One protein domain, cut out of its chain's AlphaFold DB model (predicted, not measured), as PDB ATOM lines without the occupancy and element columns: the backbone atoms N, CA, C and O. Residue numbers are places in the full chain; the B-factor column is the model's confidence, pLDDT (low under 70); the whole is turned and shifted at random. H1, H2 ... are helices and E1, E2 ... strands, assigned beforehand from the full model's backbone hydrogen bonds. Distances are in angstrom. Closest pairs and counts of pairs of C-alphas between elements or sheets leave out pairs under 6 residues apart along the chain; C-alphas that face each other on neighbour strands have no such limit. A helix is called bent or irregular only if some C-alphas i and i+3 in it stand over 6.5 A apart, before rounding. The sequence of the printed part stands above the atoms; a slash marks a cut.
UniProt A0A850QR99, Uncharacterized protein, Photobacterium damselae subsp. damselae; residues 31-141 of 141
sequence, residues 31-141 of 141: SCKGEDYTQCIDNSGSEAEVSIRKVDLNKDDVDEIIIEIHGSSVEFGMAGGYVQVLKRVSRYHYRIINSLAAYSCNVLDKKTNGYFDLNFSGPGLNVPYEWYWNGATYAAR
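AT A GLANCE: This is residues 31 to 141 of the 141 residues of an uncharacterized protein of Photobacterium damselae subsp. damselae (UniProt A0A850QR99). Two sheets form a sandwich that is only partly face to face: a six-stranded sheet, curled like part of a barrel, meets a smaller four-stranded sheet through E4, E5 and E6, while the short hairpin of E1 and E2 lies at its far edge. A short, irregular helix, H1, sits beside E4 and E5. The printed part has 111 residues, with named elements in the order E1 E2 E3 E4 H1 E5 E6 E7 E8 E9 E10; the sheets, E1 to E6 and E7 to E10 in chain order, are antiparallel, and the class is mostly strand. The whole is compact, with a radius of gyration of the C-alphas of 14.2 A, and flat, spanning 39 by 36 by 19 A.

HOW THE PARTS SIT: Begin with E4, residues 64 to 71, an inner strand; beside it E5, residues 81 to 90, has N 67 and O 84 2.9 A apart. On E4's other side is E3, residues 47 to 55, its hairpin partner, where N 51 and O 68 are 2.8 A apart. E3 is staggered: its residues 47 to 48 pair with E2, residues 39 to 42, at N 48 and O 40, 2.9 A. E2 pairs with edge strand E1, residues 31 to 33, at N 31 and O 41, 2.8 A; E1 to E4 are a meander, each the antiparallel neighbour of the one before. E6, residues 93 to 100, is the other edge, with N 85 and O 98 2.9 A apart; it bends by 53 degrees at residue 97. H1, residues 74 to 79, is on this sheet at a height of 7.4 A, over none of its strands, but only just: two of its C-alphas fall on E4 and two on E5. Its O i to N i+4 pairs within range are 0 of 2, its O i to N i+3 pairs 2 of 3. The second sheet is another meander: E7, residues 104 to 112, E8, residues 115 to 121, E9, residues 129 to 133, and E10, residues 138 to 140. Look for N 106 and O 119 at 2.8 A, N 118 and O 131 at 2.9 A, and N 132 and O 139 at 2.9 A. Across the sandwich, two sheets face to face, the closest C-alphas of E4 and E7 are Glu 68 and Ser 104, 6.2 A apart, and those of E6 and E10 are Asn 98 and Tyr 138, 6.0 A apart. E3 and E7 are apart.

IN THESE COORDINATES: Find C-alpha 31 at (-9.126, -18.802, 29.663), where E1 begins. E3 is 26.2 A long and E4 23.4 A. E5, the longest strand by residues, runs 27.9 A from C-alpha 81 at (-16.487, -8.295, 22.664). E6 is 20.7 A, E7 20.2 A, with a bend of 87 degrees at residue 109, and E8 19.0 A. H1 is irregular: C-alphas 75 and 78 are 9.3 A apart. E10 ends at C-alpha 140, (-20.480, 7.024, 31.330).

THE WHOLE: The C-alphas of Gly 45 and Asn 113, the two farthest apart, are 39.3 A from each other. The printed part has no cut and ends at Arg 141, the chain's last residue. No link is long; E3 to E4 and E8 to E9 are short, the others tight. Mean pLDDT of the printed part is 86.3; residues 34 to 36, 72, 74 to 75 and 126 to 128 are under 70.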
ATOM      1  N   SER A  31     -10.320 -18.099  29.218       77.81
ATOM      2  CA  SER A  31      -9.126 -18.802  29.663       77.81
ATOM      3  C   SER A  31      -8.117 -18.810  28.526       77.81
ATOM      4  O   SER A  31      -8.409 -19.316  27.444       77.81
ATOM      5  N   CYS A  32      -6.932 -18.257  28.773       76.62
ATOM      6  CA  CYS A  32      -5.887 -18.146  27.765       76.62
ATOM      7  C   CYS A  32      -4.681 -19.038  28.075       76.62
ATOM      8  O   CYS A  32      -4.282 -19.195  29.231       76.62
ATOM      9  N   LYS A  33      -4.077 -19.595  27.026       75.12
ATOM     10  CA  LYS A  33      -2.842 -20.386  27.045       75.12
ATOM     11  C   LYS A  33      -1.900 -19.924  25.929       75.12
ATOM     12  O   LYS A  33      -2.297 -19.186  25.031       75.12
ATOM     13  N   GLY A  34      -0.659 -20.402  25.999       64.88
ATOM     14  CA  GLY A  34       0.412 -20.019  25.080       64.88
ATOM     15  C   GLY A  34       1.109 -18.728  25.506       64.88
ATOM     16  O   GLY A  34       0.576 -17.946  26.296       64.88
ATOM     17  N   GLU A  35       2.326 -18.527  25.004       66.06
ATOM     18  CA  GLU A  35       2.992 -17.227  25.114       66.06
ATOM     19  C   GLU A  35       2.112 -16.166  24.428       66.06
ATOM     20  O   GLU A  35       1.420 -16.459  23.447       66.06
ATOM     21  N   ASP A  36       2.065 -14.968  25.013       66.06
ATOM     22  CA  ASP A  36       1.310 -13.810  24.515       66.06
ATOM     23  C   ASP A  36      -0.206 -14.005  24.305       66.06
ATOM     24  O   ASP A  36      -0.814 -13.271  23.534       66.06
ATOM     25  N   TYR A  37      -0.854 -14.934  25.023       70.50
ATOM     26  CA  TYR A  37      -2.321 -15.128  24.967       70.50
ATOM     27  C   TYR A  37      -2.834 -15.585  23.596       70.50
ATOM     28  O   TYR A  37      -3.962 -15.296  23.211       70.50
ATOM     29  N   THR A  38      -2.017 -16.342  22.866       70.62
ATOM     30  CA  THR A  38      -2.324 -16.799  21.500       70.62
ATOM     31  C   THR A  38      -3.473 -17.808  21.404       70.62
ATOM     32  O   THR A  38      -3.964 -18.062  20.307       70.62
ATOM     33  N   GLN A  39      -3.909 -18.403  22.519       80.25
ATOM     34  CA  GLN A  39      -5.018 -19.358  22.551       80.25
ATOM     35  C   GLN A  39      -5.981 -19.019  23.682       80.25
ATOM     36  O   GLN A  39      -5.765 -19.457  24.813       80.25
ATOM     37  N   CYS A  40      -7.042 -18.271  23.391       84.44
ATOM     38  CA  CYS A  40      -8.071 -17.929  24.368       84.44
ATOM     39  C   CYS A  40      -9.401 -18.598  24.027       84.44
ATOM     40  O   CYS A  40      -9.843 -18.601  22.881       84.44
ATOM     41  N   ILE A  41     -10.033 -19.170  25.048       82.06
ATOM     42  CA  ILE A  41     -11.339 -19.820  24.965       82.06
ATOM     43  C   ILE A  41     -12.254 -19.169  25.988       82.06
ATOM     44  O   ILE A  41     -11.875 -19.041  27.152       82.06
ATOM     45  N   ASP A  42     -13.443 -18.755  25.574       79.12
ATOM     46  CA  ASP A  42     -14.438 -18.200  26.483       79.12
ATOM     47  C   ASP A  42     -15.124 -19.267  27.357       79.12
ATOM     48  O   ASP A  42     -14.919 -20.473  27.204       79.12
ATOM     49  N   ASN A  43     -15.989 -18.837  28.272       75.88
ATOM     50  CA  ASN A  43     -16.757 -19.760  29.117       75.88
ATOM     51  C   ASN A  43     -17.732 -20.676  28.367       75.88
ATOM     52  O   ASN A  43     -18.141 -21.703  28.908       75.88
ATOM     53  N   SER A  44     -18.132 -20.303  27.154       77.19
ATOM     54  CA  SER A  44     -18.982 -21.122  26.289       77.19
ATOM     55  C   SER A  44     -18.188 -22.196  25.534       77.19
ATOM     56  O   SER A  44     -18.784 -23.079  24.920       77.19
ATOM     57  N   GLY A  45     -16.851 -22.151  25.595       79.69
ATOM     58  CA  GLY A  45     -15.961 -23.015  24.827       79.69
ATOM     59  C   GLY A  45     -15.637 -22.483  23.427       79.69
ATOM     60  O   GLY A  45     -15.023 -23.208  22.646       79.69
ATOM     61  N   SER A  46     -16.036 -21.251  23.102       84.25
ATOM     62  CA  SER A  46     -15.762 -20.625  21.807       84.25
ATOM     63  C   SER A  46     -14.395 -19.950  21.800       84.25
ATOM     64  O   SER A  46     -13.920 -19.463  22.828       84.25
ATOM     65  N   GLU A  47     -13.766 -19.899  20.628       85.81
ATOM     66  CA  GLU A  47     -12.526 -19.148  20.446       85.81
ATOM     67  C   GLU A  47     -12.755 -17.655  20.688       85.81
ATOM     68  O   GLU A  47     -13.755 -17.071  20.254       85.81
ATOM     69  N   ALA A  48     -11.799 -17.051  21.385       86.81
ATOM     70  CA  ALA A  48     -11.734 -15.625  21.613       86.81
ATOM     71  C   ALA A  48     -10.358 -15.091  21.208       86.81
ATOM     72  O   ALA A  48      -9.334 -15.755  21.372       86.81
ATOM     73  N   GLU A  49     -10.337 -13.865  20.710       87.94
ATOM     74  CA  GLU A  49      -9.126 -13.101  20.447       87.94
ATOM     75  C   GLU A  49      -8.908 -12.113  21.595       87.94
ATOM     76  O   GLU A  49      -9.861 -11.503  22.082       87.94
ATOM     77  N   VAL A  50      -7.664 -11.962  22.053       87.06
ATOM     78  CA  VAL A  50      -7.318 -11.039  23.138       87.06
ATOM     79  C   VAL A  50      -6.205 -10.102  22.696       87.06
ATOM     80  O   VAL A  50      -5.126 -10.533  22.302       87.06
ATOM     81  N   SER A  51      -6.455  -8.804  22.833       88.12
ATOM     82  CA  SER A  51      -5.485  -7.733  22.626       88.12
ATOM     83  C   SER A  51      -5.202  -7.037  23.953       88.12
ATOM     84  O   SER A  51      -6.120  -6.668  24.685       88.12
ATOM     85  N   ILE A  52      -3.922  -6.855  24.282       88.38
ATOM     86  CA  ILE A  52      -3.483  -6.227  25.533       88.38
ATOM     87  C   ILE A  52      -2.659  -4.986  25.211       88.38
ATOM     88  O   ILE A  52      -1.660  -5.052  24.496       88.38
ATOM     89  N   ARG A  53      -3.030  -3.849  25.806       91.81
ATOM     90  CA  ARG A  53      -2.273  -2.594  25.728       91.81
ATOM     91  C   ARG A  53      -1.934  -2.077  27.117       91.81
ATOM     92  O   ARG A  53      -2.765  -2.110  28.021       91.81
ATOM     93  N   LYS A  54      -0.714  -1.566  27.271       93.12
ATOM     94  CA  LYS A  54      -0.251  -0.867  28.474       93.12
ATOM     95  C   LYS A  54      -0.325   0.633  28.238       93.12
ATOM     96  O   LYS A  54       0.163   1.104  27.210       93.12
ATOM     97  N   VAL A  55      -0.962   1.356  29.152       95.56
ATOM     98  CA  VAL A  55      -1.124   2.806  29.065       95.56
ATOM     99  C   VAL A  55      -1.052   3.412  30.458       95.56
ATOM    100  O   VAL A  55      -1.843   3.058  31.322       95.56
ATOM    101  N   ASP A  56      -0.162   4.375  30.649       96.38
ATOM    102  CA  ASP A  56      -0.138   5.242  31.827       96.38
ATOM    103  C   ASP A  56      -1.294   6.266  31.762       96.38
ATOM    104  O   ASP A  56      -1.184   7.326  31.117       96.38
ATOM    105  N   LEU A  57      -2.442   5.914  32.363       97.12
ATOM    106  CA  LEU A  57      -3.679   6.694  32.262       97.12
ATOM    107  C   LEU A  57      -3.689   7.894  33.213       97.12
ATOM    108  O   LEU A  57      -4.439   8.842  32.971       97.12
ATOM    109  N   ASN A  58      -2.864   7.904  34.257       96.44
ATOM    110  CA  ASN A  58      -2.788   8.996  35.232       96.44
ATOM    111  C   ASN A  58      -1.460   9.770  35.236       96.44
ATOM    112  O   ASN A  58      -1.389  10.812  35.890       96.44
ATOM    113  N   LYS A  59      -0.480   9.381  34.418       96.12
ATOM    114  CA  LYS A  59       0.871   9.964  34.354       96.12
ATOM    115  C   LYS A  59       1.674   9.772  35.642       96.12
ATOM    116  O   LYS A  59       2.308  10.722  36.100       96.12
ATOM    117  N   ASP A  60       1.615   8.579  36.230       95.12
ATOM    118  CA  ASP A  60       2.385   8.210  37.429       95.12
ATOM    119  C   ASP A  60       3.544   7.228  37.158       95.12
ATOM    120  O   ASP A  60       4.106   6.664  38.100       95.12
ATOM    121  N   ASP A  61       3.913   7.048  35.883       94.56
ATOM    122  CA  ASP A  61       4.920   6.092  35.402       94.56
ATOM    123  C   ASP A  61       4.565   4.616  35.696       94.56
ATOM    124  O   ASP A  61       5.411   3.716  35.588       94.56
ATOM    125  N   VAL A  62       3.306   4.332  36.048       92.12
ATOM    126  CA  VAL A  62       2.771   2.981  36.218       92.12
ATOM    127  C   VAL A  62       1.643   2.742  35.225       92.12
ATOM    128  O   VAL A  62       0.523   3.203  35.388       92.12
ATOM    129  N   ASP A  63       1.911   1.896  34.231       94.31
ATOM    130  CA  ASP A  63       0.887   1.533  33.254       94.31
ATOM    131  C   ASP A  63      -0.324   0.828  33.895       94.31
ATOM    132  O   ASP A  63      -0.199  -0.224  34.551       94.31
ATOM    133  N   GLU A  64      -1.511   1.346  33.586       94.50
ATOM    134  CA  GLU A  64      -2.745   0.579  33.527       94.50
ATOM    135  C   GLU A  64      -2.764  -0.339  32.298       94.50
ATOM    136  O   GLU A  64      -1.992  -0.198  31.346       94.50
ATOM    137  N   ILE A  65      -3.655  -1.328  32.332       92.94
ATOM    138  CA  ILE A  65      -3.744  -2.357  31.298       92.94
ATOM    139  C   ILE A  65      -5.148  -2.367  30.729       92.94
ATOM    140  O   ILE A  65      -6.118  -2.507  31.468       92.94
ATOM    141  N   ILE A  66      -5.242  -2.223  29.415       93.69
ATOM    142  CA  ILE A  66      -6.477  -2.350  28.655       93.69
ATOM    143  C   ILE A  66      -6.437  -3.711  27.969       93.69
ATOM    144  O   ILE A  66      -5.485  -4.010  27.250       93.69
ATOM    145  N   ILE A  67      -7.456  -4.526  28.215       90.56
ATOM    146  CA  ILE A  67      -7.643  -5.838  27.598       90.56
ATOM    147  C   ILE A  67      -8.906  -5.758  26.749       90.56
ATOM    148  O   ILE A  67      -9.981  -5.484  27.278       90.56
ATOM    149  N   GLU A  68      -8.775  -5.977  25.448       91.75
ATOM    150  CA  GLU A  68      -9.890  -6.104  24.511       91.75
ATOM    151  C   GLU A  68     -10.042  -7.587  24.171       91.75
ATOM    152  O   GLU A  68      -9.077  -8.229  23.766       91.75
ATOM    153  N   ILE A  69     -11.233  -8.131  24.398       88.31
ATOM    154  CA  ILE A  69     -11.569  -9.540  24.200       88.31
ATOM    155  C   ILE A  69     -12.638  -9.592  23.116       88.31
ATOM    156  O   ILE A  69     -13.696  -8.987  23.287       88.31
ATOM    157  N   HIS A  70     -12.392 -10.297  22.019       88.62
ATOM    158  CA  HIS A  70     -13.316 -10.404  20.888       88.62
ATOM    159  C   HIS A  70     -13.713 -11.852  20.647       88.62
ATOM    160  O   HIS A  70     -12.933 -12.767  20.886       88.62
ATOM    161  N   GLY A  71     -14.917 -12.068  20.129       82.44
ATOM    162  CA  GLY A  71     -15.345 -13.394  19.697       82.44
ATOM    163  C   GLY A  71     -16.829 -13.450  19.374       82.44
ATOM    164  O   GLY A  71     -17.555 -12.463  19.481       82.44
ATOM    165  N   SER A  72     -17.299 -14.635  18.995       66.56
ATOM    166  CA  SER A  72     -18.707 -14.882  18.659       66.56
ATOM    167  C   SER A  72     -19.521 -15.444  19.830       66.56
ATOM    168  O   SER A  72     -20.568 -16.054  19.615       66.56
ATOM    169  N   SER A  73     -19.030 -15.279  21.060       70.50
ATOM    170  CA  SER A  73     -19.681 -15.780  22.268       70.50
ATOM    171  C   SER A  73     -21.057 -15.179  22.498       70.50
ATOM    172  O   SER A  73     -21.259 -13.976  22.316       70.50
ATOM    173  N   VAL A  74     -21.958 -15.979  23.067       67.12
ATOM    174  CA  VAL A  74     -23.179 -15.463  23.703       67.12
ATOM    175  C   VAL A  74     -22.865 -14.475  24.833       67.12
ATOM    176  O   VAL A  74     -23.620 -13.524  25.024       67.12
ATOM    177  N   GLU A  75     -21.730 -14.638  25.519       67.06
ATOM    178  CA  GLU A  75     -21.304 -13.778  26.635       67.06
ATOM    179  C   GLU A  75     -20.953 -12.352  26.185       67.06
ATOM    180  O   GLU A  75     -21.038 -11.398  26.955       67.06
ATOM    181  N   PHE A  76     -20.584 -12.181  24.913       75.25
ATOM    182  CA  PHE A  76     -20.213 -10.884  24.346       75.25
ATOM    183  C   PHE A  76     -21.409 -10.138  23.739       75.25
ATOM    184  O   PHE A  76     -21.317  -8.945  23.425       75.25
ATOM    185  N   GLY A  77     -22.548 -10.824  23.596       74.69
ATOM    186  CA  GLY A  77     -23.785 -10.268  23.066       74.69
ATOM    187  C   GLY A  77     -23.592  -9.561  21.722       74.69
ATOM    188  O   GLY A  77     -22.756  -9.933  20.902       74.69
ATOM    189  N   MET A  78     -24.365  -8.497  21.492       78.25
ATOM    190  CA  MET A  78     -24.277  -7.736  20.238       78.25
ATOM    191  C   MET A  78     -22.969  -6.956  20.086       78.25
ATOM    192  O   MET A  78     -22.611  -6.626  18.962       78.25
ATOM    193  N   ALA A  79     -22.257  -6.666  21.180       81.94
ATOM    194  CA  ALA A  79     -20.999  -5.925  21.120       81.94
ATOM    195  C   ALA A  79     -19.875  -6.732  20.458       81.94
ATOM    196  O   ALA A  79     -18.892  -6.142  20.013       81.94
ATOM    197  N   GLY A  80     -20.003  -8.065  20.399       85.31
ATOM    198  CA  GLY A  80     -18.980  -8.951  19.833       85.31
ATOM    199  C   GLY A  80     -17.657  -8.936  20.607       85.31
ATOM    200  O   GLY A  80     -16.658  -9.478  20.135       85.31
ATOM    201  N   GLY A  81     -17.636  -8.305  21.783       88.75
ATOM    202  CA  GLY A  81     -16.487  -8.295  22.664       88.75
ATOM    203  C   GLY A  81     -16.749  -7.703  24.042       88.75
ATOM    204  O   GLY A  81     -17.855  -7.268  24.383       88.75
ATOM    205  N   TYR A  82     -15.679  -7.685  24.824       88.31
ATOM    206  CA  TYR A  82     -15.597  -7.065  26.133       88.31
ATOM    207  C   TYR A  82     -14.298  -6.271  26.251       88.31
ATOM    208  O   TYR A  82     -13.254  -6.699  25.760       88.31
ATOM    209  N   VAL A  83     -14.338  -5.146  26.963       90.50
ATOM    210  CA  VAL A  83     -13.132  -4.407  27.332       90.50
ATOM    211  C   VAL A  83     -12.995  -4.343  28.841       90.50
ATOM    212  O   VAL A  83     -13.913  -3.918  29.545       90.50
ATOM    213  N   GLN A  84     -11.812  -4.704  29.329       91.12
ATOM    214  CA  GLN A  84     -11.416  -4.558  30.722       91.12
ATOM    215  C   GLN A  84     -10.298  -3.528  30.856       91.12
ATOM    216  O   GLN A  84      -9.373  -3.478  30.047       91.12
ATOM    217  N   VAL A  85     -10.373  -2.716  31.907       92.75
ATOM    218  CA  VAL A  85      -9.310  -1.790  32.304       92.75
ATOM    219  C   VAL A  85      -8.845  -2.183  33.692       92.75
ATOM    220  O   VAL A  85      -9.654  -2.307  34.612       92.75
ATOM    221  N   LEU A  86      -7.545  -2.394  33.845       92.19
ATOM    222  CA  LEU A  86      -6.932  -2.880  35.066       92.19
ATOM    223  C   LEU A  86      -5.929  -1.864  35.603       92.19
ATOM    224  O   LEU A  86      -5.115  -1.321  34.860       92.19
ATOM    225  N   LYS A  87      -5.927  -1.688  36.924       91.25
ATOM    226  CA  LYS A  87      -4.981  -0.840  37.654       91.25
ATOM    227  C   LYS A  87      -4.064  -1.660  38.539       91.25
ATOM    228  O   LYS A  87      -4.526  -2.565  39.233       91.25
ATOM    229  N   ARG A  88      -2.776  -1.311  38.573       88.88
ATOM    230  CA  ARG A  88      -1.811  -1.941  39.478       88.88
ATOM    231  C   ARG A  88      -2.161  -1.610  40.934       88.88
ATOM    232  O   ARG A  88      -2.336  -0.450  41.290       88.88
ATOM    233  N   VAL A  89      -2.240  -2.632  41.782       88.12
ATOM    234  CA  VAL A  89      -2.443  -2.488  43.241       88.12
ATOM    235  C   VAL A  89      -1.222  -2.911  44.048       88.12
ATOM    236  O   VAL A  89      -1.043  -2.482  45.181       88.12
ATOM    237  N   SER A  90      -0.358  -3.745  43.471       85.06
ATOM    238  CA  SER A  90       0.961  -4.061  44.019       85.06
ATOM    239  C   SER A  90       1.894  -4.521  42.899       85.06
ATOM    240  O   SER A  90       1.472  -4.654  41.752       85.06
ATOM    241  N   ARG A  91       3.166  -4.790  43.217       77.50
ATOM    242  CA  ARG A  91       4.222  -5.122  42.240       77.50
ATOM    243  C   ARG A  91       3.836  -6.201  41.215       77.50
ATOM    244  O   ARG A  91       4.307  -6.136  40.087       77.50
ATOM    245  N   TYR A  92       2.986  -7.152  41.597       75.81
ATOM    246  CA  TYR A  92       2.573  -8.272  40.742       75.81
ATOM    247  C   TYR A  92       1.056  -8.429  40.628       75.81
ATOM    248  O   TYR A  92       0.590  -9.405  40.051       75.81
ATOM    249  N   HIS A  93       0.282  -7.486  41.170       77.75
ATOM    250  CA  HIS A  93      -1.169  -7.602  41.192       77.75
ATOM    251  C   HIS A  93      -1.816  -6.383  40.569       77.75
ATOM    252  O   HIS A  93      -1.482  -5.235  40.886       77.75
ATOM    253  N   TYR A  94      -2.786  -6.670  39.721       85.94
ATOM    254  CA  TYR A  94      -3.689  -5.708  39.133       85.94
ATOM    255  C   TYR A  94      -5.089  -5.923  39.714       85.94
ATOM    256  O   TYR A  94      -5.368  -6.941  40.334       85.94
ATOM    257  N   ARG A  95      -5.970  -4.943  39.570       86.31
ATOM    258  CA  ARG A  95      -7.404  -5.102  39.821       86.31
ATOM    259  C   ARG A  95      -8.162  -4.554  38.631       86.31
ATOM    260  O   ARG A  95      -7.735  -3.546  38.068       86.31
ATOM    261  N   ILE A  96      -9.290  -5.160  38.296       88.19
ATOM    262  CA  ILE A  96     -10.208  -4.596  37.311       88.19
ATOM    263  C   ILE A  96     -10.823  -3.332  37.914       88.19
ATOM    264  O   ILE A  96     -11.341  -3.342  39.031       88.19
ATOM    265  N   ILE A  97     -10.702  -2.224  37.192       90.19
ATOM    266  CA  ILE A  97     -11.305  -0.931  37.530       90.19
ATOM    267  C   ILE A  97     -12.399  -0.528  36.548       90.19
ATOM    268  O   ILE A  97     -13.092   0.442  36.810       90.19
ATOM    269  N   ASN A  98     -12.541  -1.239  35.428       91.19
ATOM    270  CA  ASN A  98     -13.693  -1.146  34.542       91.19
ATOM    271  C   ASN A  98     -13.831  -2.439  33.729       91.19
ATOM    272  O   ASN A  98     -12.820  -3.022  33.345       91.19
ATOM    273  N   SER A  99     -15.062  -2.856  33.452       87.94
ATOM    274  CA  SER A  99     -15.385  -4.033  32.641       87.94
ATOM    275  C   SER A  99     -16.690  -3.731  31.909       87.94
ATOM    276  O   SER A  99     -17.700  -3.468  32.564       87.94
ATOM    277  N   LEU A 100     -16.670  -3.689  30.576       86.75
ATOM    278  CA  LEU A 100     -17.822  -3.283  29.769       86.75
ATOM    279  C   LEU A 100     -17.942  -4.124  28.495       86.75
ATOM    280  O   LEU A 100     -16.943  -4.351  27.813       86.75
ATOM    281  N   ALA A 101     -19.174  -4.490  28.130       86.94
ATOM    282  CA  ALA A 101     -19.487  -5.025  26.807       86.94
ATOM    283  C   ALA A 101     -19.212  -3.951  25.740       86.94
ATOM    284  O   ALA A 101     -19.974  -2.996  25.586       86.94
ATOM    285  N   ALA A 102     -18.083  -4.089  25.055       89.62
ATOM    286  CA  ALA A 102     -17.579  -3.178  24.039       89.62
ATOM    287  C   ALA A 102     -16.560  -3.925  23.178       89.62
ATOM    288  O   ALA A 102     -15.891  -4.838  23.652       89.62
ATOM    289  N   TYR A 103     -16.417  -3.511  21.925       89.69
ATOM    290  CA  TYR A 103     -15.430  -4.087  21.020       89.69
ATOM    291  C   TYR A 103     -14.052  -3.437  21.201       89.69
ATOM    292  O   TYR A 103     -13.033  -4.107  21.144       89.69
ATOM    293  N   SER A 104     -13.982  -2.128  21.442       91.75
ATOM    294  CA  SER A 104     -12.698  -1.438  21.609       91.75
ATOM    295  C   SER A 104     -12.761  -0.275  22.589       91.75
ATOM    296  O   SER A 104     -13.842   0.206  22.942       91.75
ATOM    297  N   CYS A 105     -11.583   0.182  23.016       93.94
ATOM    298  CA  CYS A 105     -11.405   1.322  23.907       93.94
ATOM    299  C   CYS A 105     -10.291   2.265  23.438       93.94
ATOM    300  O   CYS A 105      -9.127   1.881  23.337       93.94
ATOM    301  N   ASN A 106     -10.633   3.534  23.230       95.06
ATOM    302  CA  ASN A 106      -9.686   4.592  22.899       95.06
ATOM    303  C   ASN A 106      -9.433   5.497  24.105       95.06
ATOM    304  O   ASN A 106     -10.357   5.843  24.839       95.06
ATOM    305  N   VAL A 107      -8.182   5.922  24.272       95.88
ATOM    306  CA  VAL A 107      -7.782   6.904  25.287       95.88
ATOM    307  C   VAL A 107      -7.901   8.297  24.683       95.88
ATOM    308  O   VAL A 107      -7.387   8.547  23.593       95.88
ATOM    309  N   LEU A 108      -8.602   9.193  25.369       95.50
ATOM    310  CA  LEU A 108      -8.869  10.546  24.896       95.50
ATOM    311  C   LEU A 108      -7.826  11.526  25.440       95.50
ATOM    312  O   LEU A 108      -7.356  11.382  26.566       95.50
ATOM    313  N   ASP A 109      -7.525  12.578  24.675       94.19
ATOM    314  CA  ASP A 109      -6.635  13.669  25.101       94.19
ATOM    315  C   ASP A 109      -7.366  14.685  25.998       94.19
ATOM    316  O   ASP A 109      -7.449  15.883  25.738       94.19
ATOM    317  N   LYS A 110      -8.005  14.172  27.045       94.62
ATOM    318  CA  LYS A 110      -8.642  14.957  28.101       94.62
ATOM    319  C   LYS A 110      -8.627  14.158  29.390       94.62
ATOM    320  O   LYS A 110      -8.652  12.931  29.349       94.62
ATOM    321  N   LYS A 111      -8.605  14.848  30.529       95.56
ATOM    322  CA  LYS A 111      -8.538  14.211  31.846       95.56
ATOM    323  C   LYS A 111      -9.687  14.621  32.750       95.56
ATOM    324  O   LYS A 111     -10.054  15.794  32.796       95.56
ATOM    325  N   THR A 112     -10.138  13.675  33.563       96.06
ATOM    326  CA  THR A 112     -11.041  13.900  34.693       96.06
ATOM    327  C   THR A 112     -10.456  13.232  35.931       96.06
ATOM    328  O   THR A 112     -10.036  12.081  35.882       96.06
ATOM    329  N   ASN A 113     -10.394  13.952  37.055       95.56
ATOM    330  CA  ASN A 113      -9.881  13.420  38.327       95.56
ATOM    331  C   ASN A 113      -8.493  12.747  38.217       95.56
ATOM    332  O   ASN A 113      -8.228  11.726  38.849       95.56
ATOM    333  N   GLY A 114      -7.609  13.322  37.395       94.88
ATOM    334  CA  GLY A 114      -6.222  12.874  37.222       94.88
ATOM    335  C   GLY A 114      -6.008  11.775  36.178       94.88
ATOM    336  O   GLY A 114      -4.873  11.590  35.751       94.88
ATOM    337  N   TYR A 115      -7.070  11.122  35.706       97.38
ATOM    338  CA  TYR A 115      -7.018  10.063  34.697       97.38
ATOM    339  C   TYR A 115      -7.484  10.570  33.331       97.38
ATOM    340  O   TYR A 115      -8.372  11.421  33.270       97.38
ATOM    341  N   PHE A 116      -6.899  10.063  32.244       97.75
ATOM    342  CA  PHE A 116      -7.423  10.287  30.894       97.75
ATOM    343  C   PHE A 116      -8.814   9.671  30.744       97.75
ATOM    344  O   PHE A 116      -9.065   8.570  31.225       97.75
ATOM    345  N   ASP A 117      -9.715  10.378  30.070       96.31
ATOM    346  CA  ASP A 117     -11.029   9.841  29.736       96.31
ATOM    347  C   ASP A 117     -10.902   8.761  28.651       96.31
ATOM    348  O   ASP A 117      -9.969   8.759  27.844       96.31
ATOM    349  N   LEU A 118     -11.877   7.858  28.611       95.69
ATOM    350  CA  LEU A 118     -11.919   6.740  27.676       95.69
ATOM    351  C   LEU A 118     -13.132   6.840  26.755       95.69
ATOM    352  O   LEU A 118     -14.144   7.454  27.086       95.69
ATOM    353  N   ASN A 119     -13.045   6.196  25.601       94.00
ATOM    354  CA  ASN A 119     -14.153   6.012  24.677       94.00
ATOM    355  C   ASN A 119     -14.292   4.529  24.361       94.00
ATOM    356  O   ASN A 119     -13.380   3.943  23.778       94.00
ATOM    357  N   PHE A 120     -15.427   3.945  24.733       91.56
ATOM    358  CA  PHE A 120     -15.747   2.558  24.419       91.56
ATOM    359  C   PHE A 120     -16.642   2.504  23.184       91.56
ATOM    360  O   PHE A 120     -17.628   3.241  23.086       91.56
ATOM    361  N   SER A 121     -16.318   1.616  22.247       89.56
ATOM    362  CA  SER A 121     -17.062   1.473  20.996       89.56
ATOM    363  C   SER A 121     -17.288   0.012  20.629       89.56
ATOM    364  O   SER A 121     -16.540  -0.868  21.044       89.56
ATOM    365  N   GLY A 122     -18.346  -0.254  19.869       87.12
ATOM    366  CA  GLY A 122     -18.720  -1.589  19.416       87.12
ATOM    367  C   GLY A 122     -20.144  -1.608  18.860       87.12
ATOM    368  O   GLY A 122     -20.902  -0.660  19.094       87.12
ATOM    369  N   PRO A 123     -20.529  -2.650  18.110       83.50
ATOM    370  CA  PRO A 123     -21.898  -2.787  17.635       83.50
ATOM    371  C   PRO A 123     -22.901  -2.798  18.801       83.50
ATOM    372  O   PRO A 123     -22.632  -3.319  19.880       83.50
ATOM    373  N   GLY A 124     -24.059  -2.170  18.609       77.12
ATOM    374  CA  GLY A 124     -25.075  -2.042  19.660       77.12
ATOM    375  C   GLY A 124     -24.787  -0.978  20.731       77.12
ATOM    376  O   GLY A 124     -25.671  -0.706  21.541       77.12
ATOM    377  N   LEU A 125     -23.616  -0.326  20.718       77.94
ATOM    378  CA  LEU A 125     -23.355   0.880  21.508       77.94
ATOM    379  C   LEU A 125     -23.664   2.132  20.671       77.94
ATOM    380  O   LEU A 125     -23.162   2.285  19.557       77.94
ATOM    381  N   ASN A 126     -24.451   3.063  21.216       67.94
ATOM    382  CA  ASN A 126     -24.661   4.385  20.614       67.94
ATOM    383  C   ASN A 126     -23.398   5.252  20.777       67.94
ATOM    384  O   ASN A 126     -23.255   6.012  21.727       67.94
ATOM    385  N   VAL A 127     -22.445   5.101  19.862       65.12
ATOM    386  CA  VAL A 127     -21.162   5.816  19.883       65.12
ATOM    387  C   VAL A 127     -21.291   7.321  19.578       65.12
ATOM    388  O   VAL A 127     -22.163   7.706  18.796       65.12
ATOM    389  N   PRO A 128     -20.371   8.168  20.095       60.44
ATOM    390  CA  PRO A 128     -19.323   7.862  21.074       60.44
ATOM    391  C   PRO A 128     -19.786   8.076  22.527       60.44
ATOM    392  O   PRO A 128     -20.121   9.195  22.911       60.44
ATOM    393  N   TYR A 129     -19.711   7.031  23.359       74.88
ATOM    394  CA  TYR A 129     -19.815   7.193  24.810       74.88
ATOM    395  C   TYR A 129     -18.441   7.519  25.373       74.88
ATOM    396  O   TYR A 129     -17.525   6.695  25.354       74.88
ATOM    397  N   GLU A 130     -18.305   8.730  25.889       89.44
ATOM    398  CA  GLU A 130     -17.137   9.136  26.650       89.44
ATOM    399  C   GLU A 130     -17.328   8.751  28.113       89.44
ATOM    400  O   GLU A 130     -18.386   8.973  28.702       89.44
ATOM    401  N   TRP A 131     -16.290   8.173  28.698       93.38
ATOM    402  CA  TRP A 131     -16.290   7.696  30.066       93.38
ATOM    403  C   TRP A 131     -15.210   8.423  30.843       93.38
ATOM    404  O   TRP A 131     -14.064   8.519  30.405       93.38
ATOM    405  N   TYR A 132     -15.579   8.935  32.008       94.69
ATOM    406  CA  TYR A 132     -14.690   9.706  32.864       94.69
ATOM    407  C   TYR A 132     -14.360   8.929  34.131       94.69
ATOM    408  O   TYR A 132     -15.166   8.140  34.630       94.69
ATOM    409  N   TRP A 133     -13.176   9.174  34.681       96.25
ATOM    410  CA  TRP A 133     -12.795   8.616  35.971       96.25
ATOM    411  C   TRP A 133     -13.515   9.344  37.110       96.25
ATOM    412  O   TRP A 133     -13.336  10.548  37.310       96.25
ATOM    413  N   ASN A 134     -14.308   8.621  37.901       94.44
ATOM    414  CA  ASN A 134     -15.065   9.201  39.019       94.44
ATOM    415  C   ASN A 134     -14.343   9.115  40.380       94.44
ATOM    416  O   ASN A 134     -14.940   9.413  41.411       94.44
ATOM    417  N   GLY A 135     -13.075   8.691  40.393       92.88
ATOM    418  CA  GLY A 135     -12.305   8.429  41.614       92.88
ATOM    419  C   GLY A 135     -12.206   6.945  41.984       92.88
ATOM    420  O   GLY A 135     -11.311   6.577  42.746       92.88
ATOM    421  N   ALA A 136     -13.067   6.087  41.426       90.31
ATOM    422  CA  ALA A 136     -13.092   4.652  41.722       90.31
ATOM    423  C   ALA A 136     -13.195   3.745  40.483       90.31
ATOM    424  O   ALA A 136     -12.561   2.687  40.471       90.31
ATOM    425  N   THR A 137     -13.976   4.154  39.479       92.44
ATOM    426  CA  THR A 137     -14.213   3.449  38.208       92.44
ATOM    427  C   THR A 137     -14.374   4.461  37.068       92.44
ATOM    428  O   THR A 137     -14.507   5.668  37.302       92.44
ATOM    429  N   TYR A 138     -14.390   3.972  35.830       92.69
ATOM    430  CA  TYR A 138     -14.891   4.753  34.704       92.69
ATOM    431  C   TYR A 138     -16.421   4.735  34.709       92.69
ATOM    432  O   TYR A 138     -17.036   3.682  34.868       92.69
ATOM    433  N   ALA A 139     -17.032   5.904  34.543       90.75
ATOM    434  CA  ALA A 139     -18.476   6.069  34.436       90.75
ATOM    435  C   ALA A 139     -18.827   6.753  33.113       90.75
ATOM    436  O   ALA A 139     -18.104   7.651  32.675       90.75
ATOM    437  N   ALA A 140     -19.936   6.342  32.498       89.44
ATOM    438  CA  ALA A 140     -20.480   7.024  31.330       89.44
ATOM    439  C   ALA A 140     -20.816   8.484  31.674       89.44
ATOM    440  O   ALA A 140     -21.289   8.770  32.781       89.44
ATOM    441  N   ARG A 141     -20.536   9.394  30.738       84.81
ATOM    442  CA  ARG A 141     -20.997  10.787  30.802       84.81
ATOM    443  C   ARG A 141     -22.495  10.913  30.552       84.81
ATOM    444  O   ARG A 141     -23.037  10.109  29.763       84.81
TER     445      ARG A 141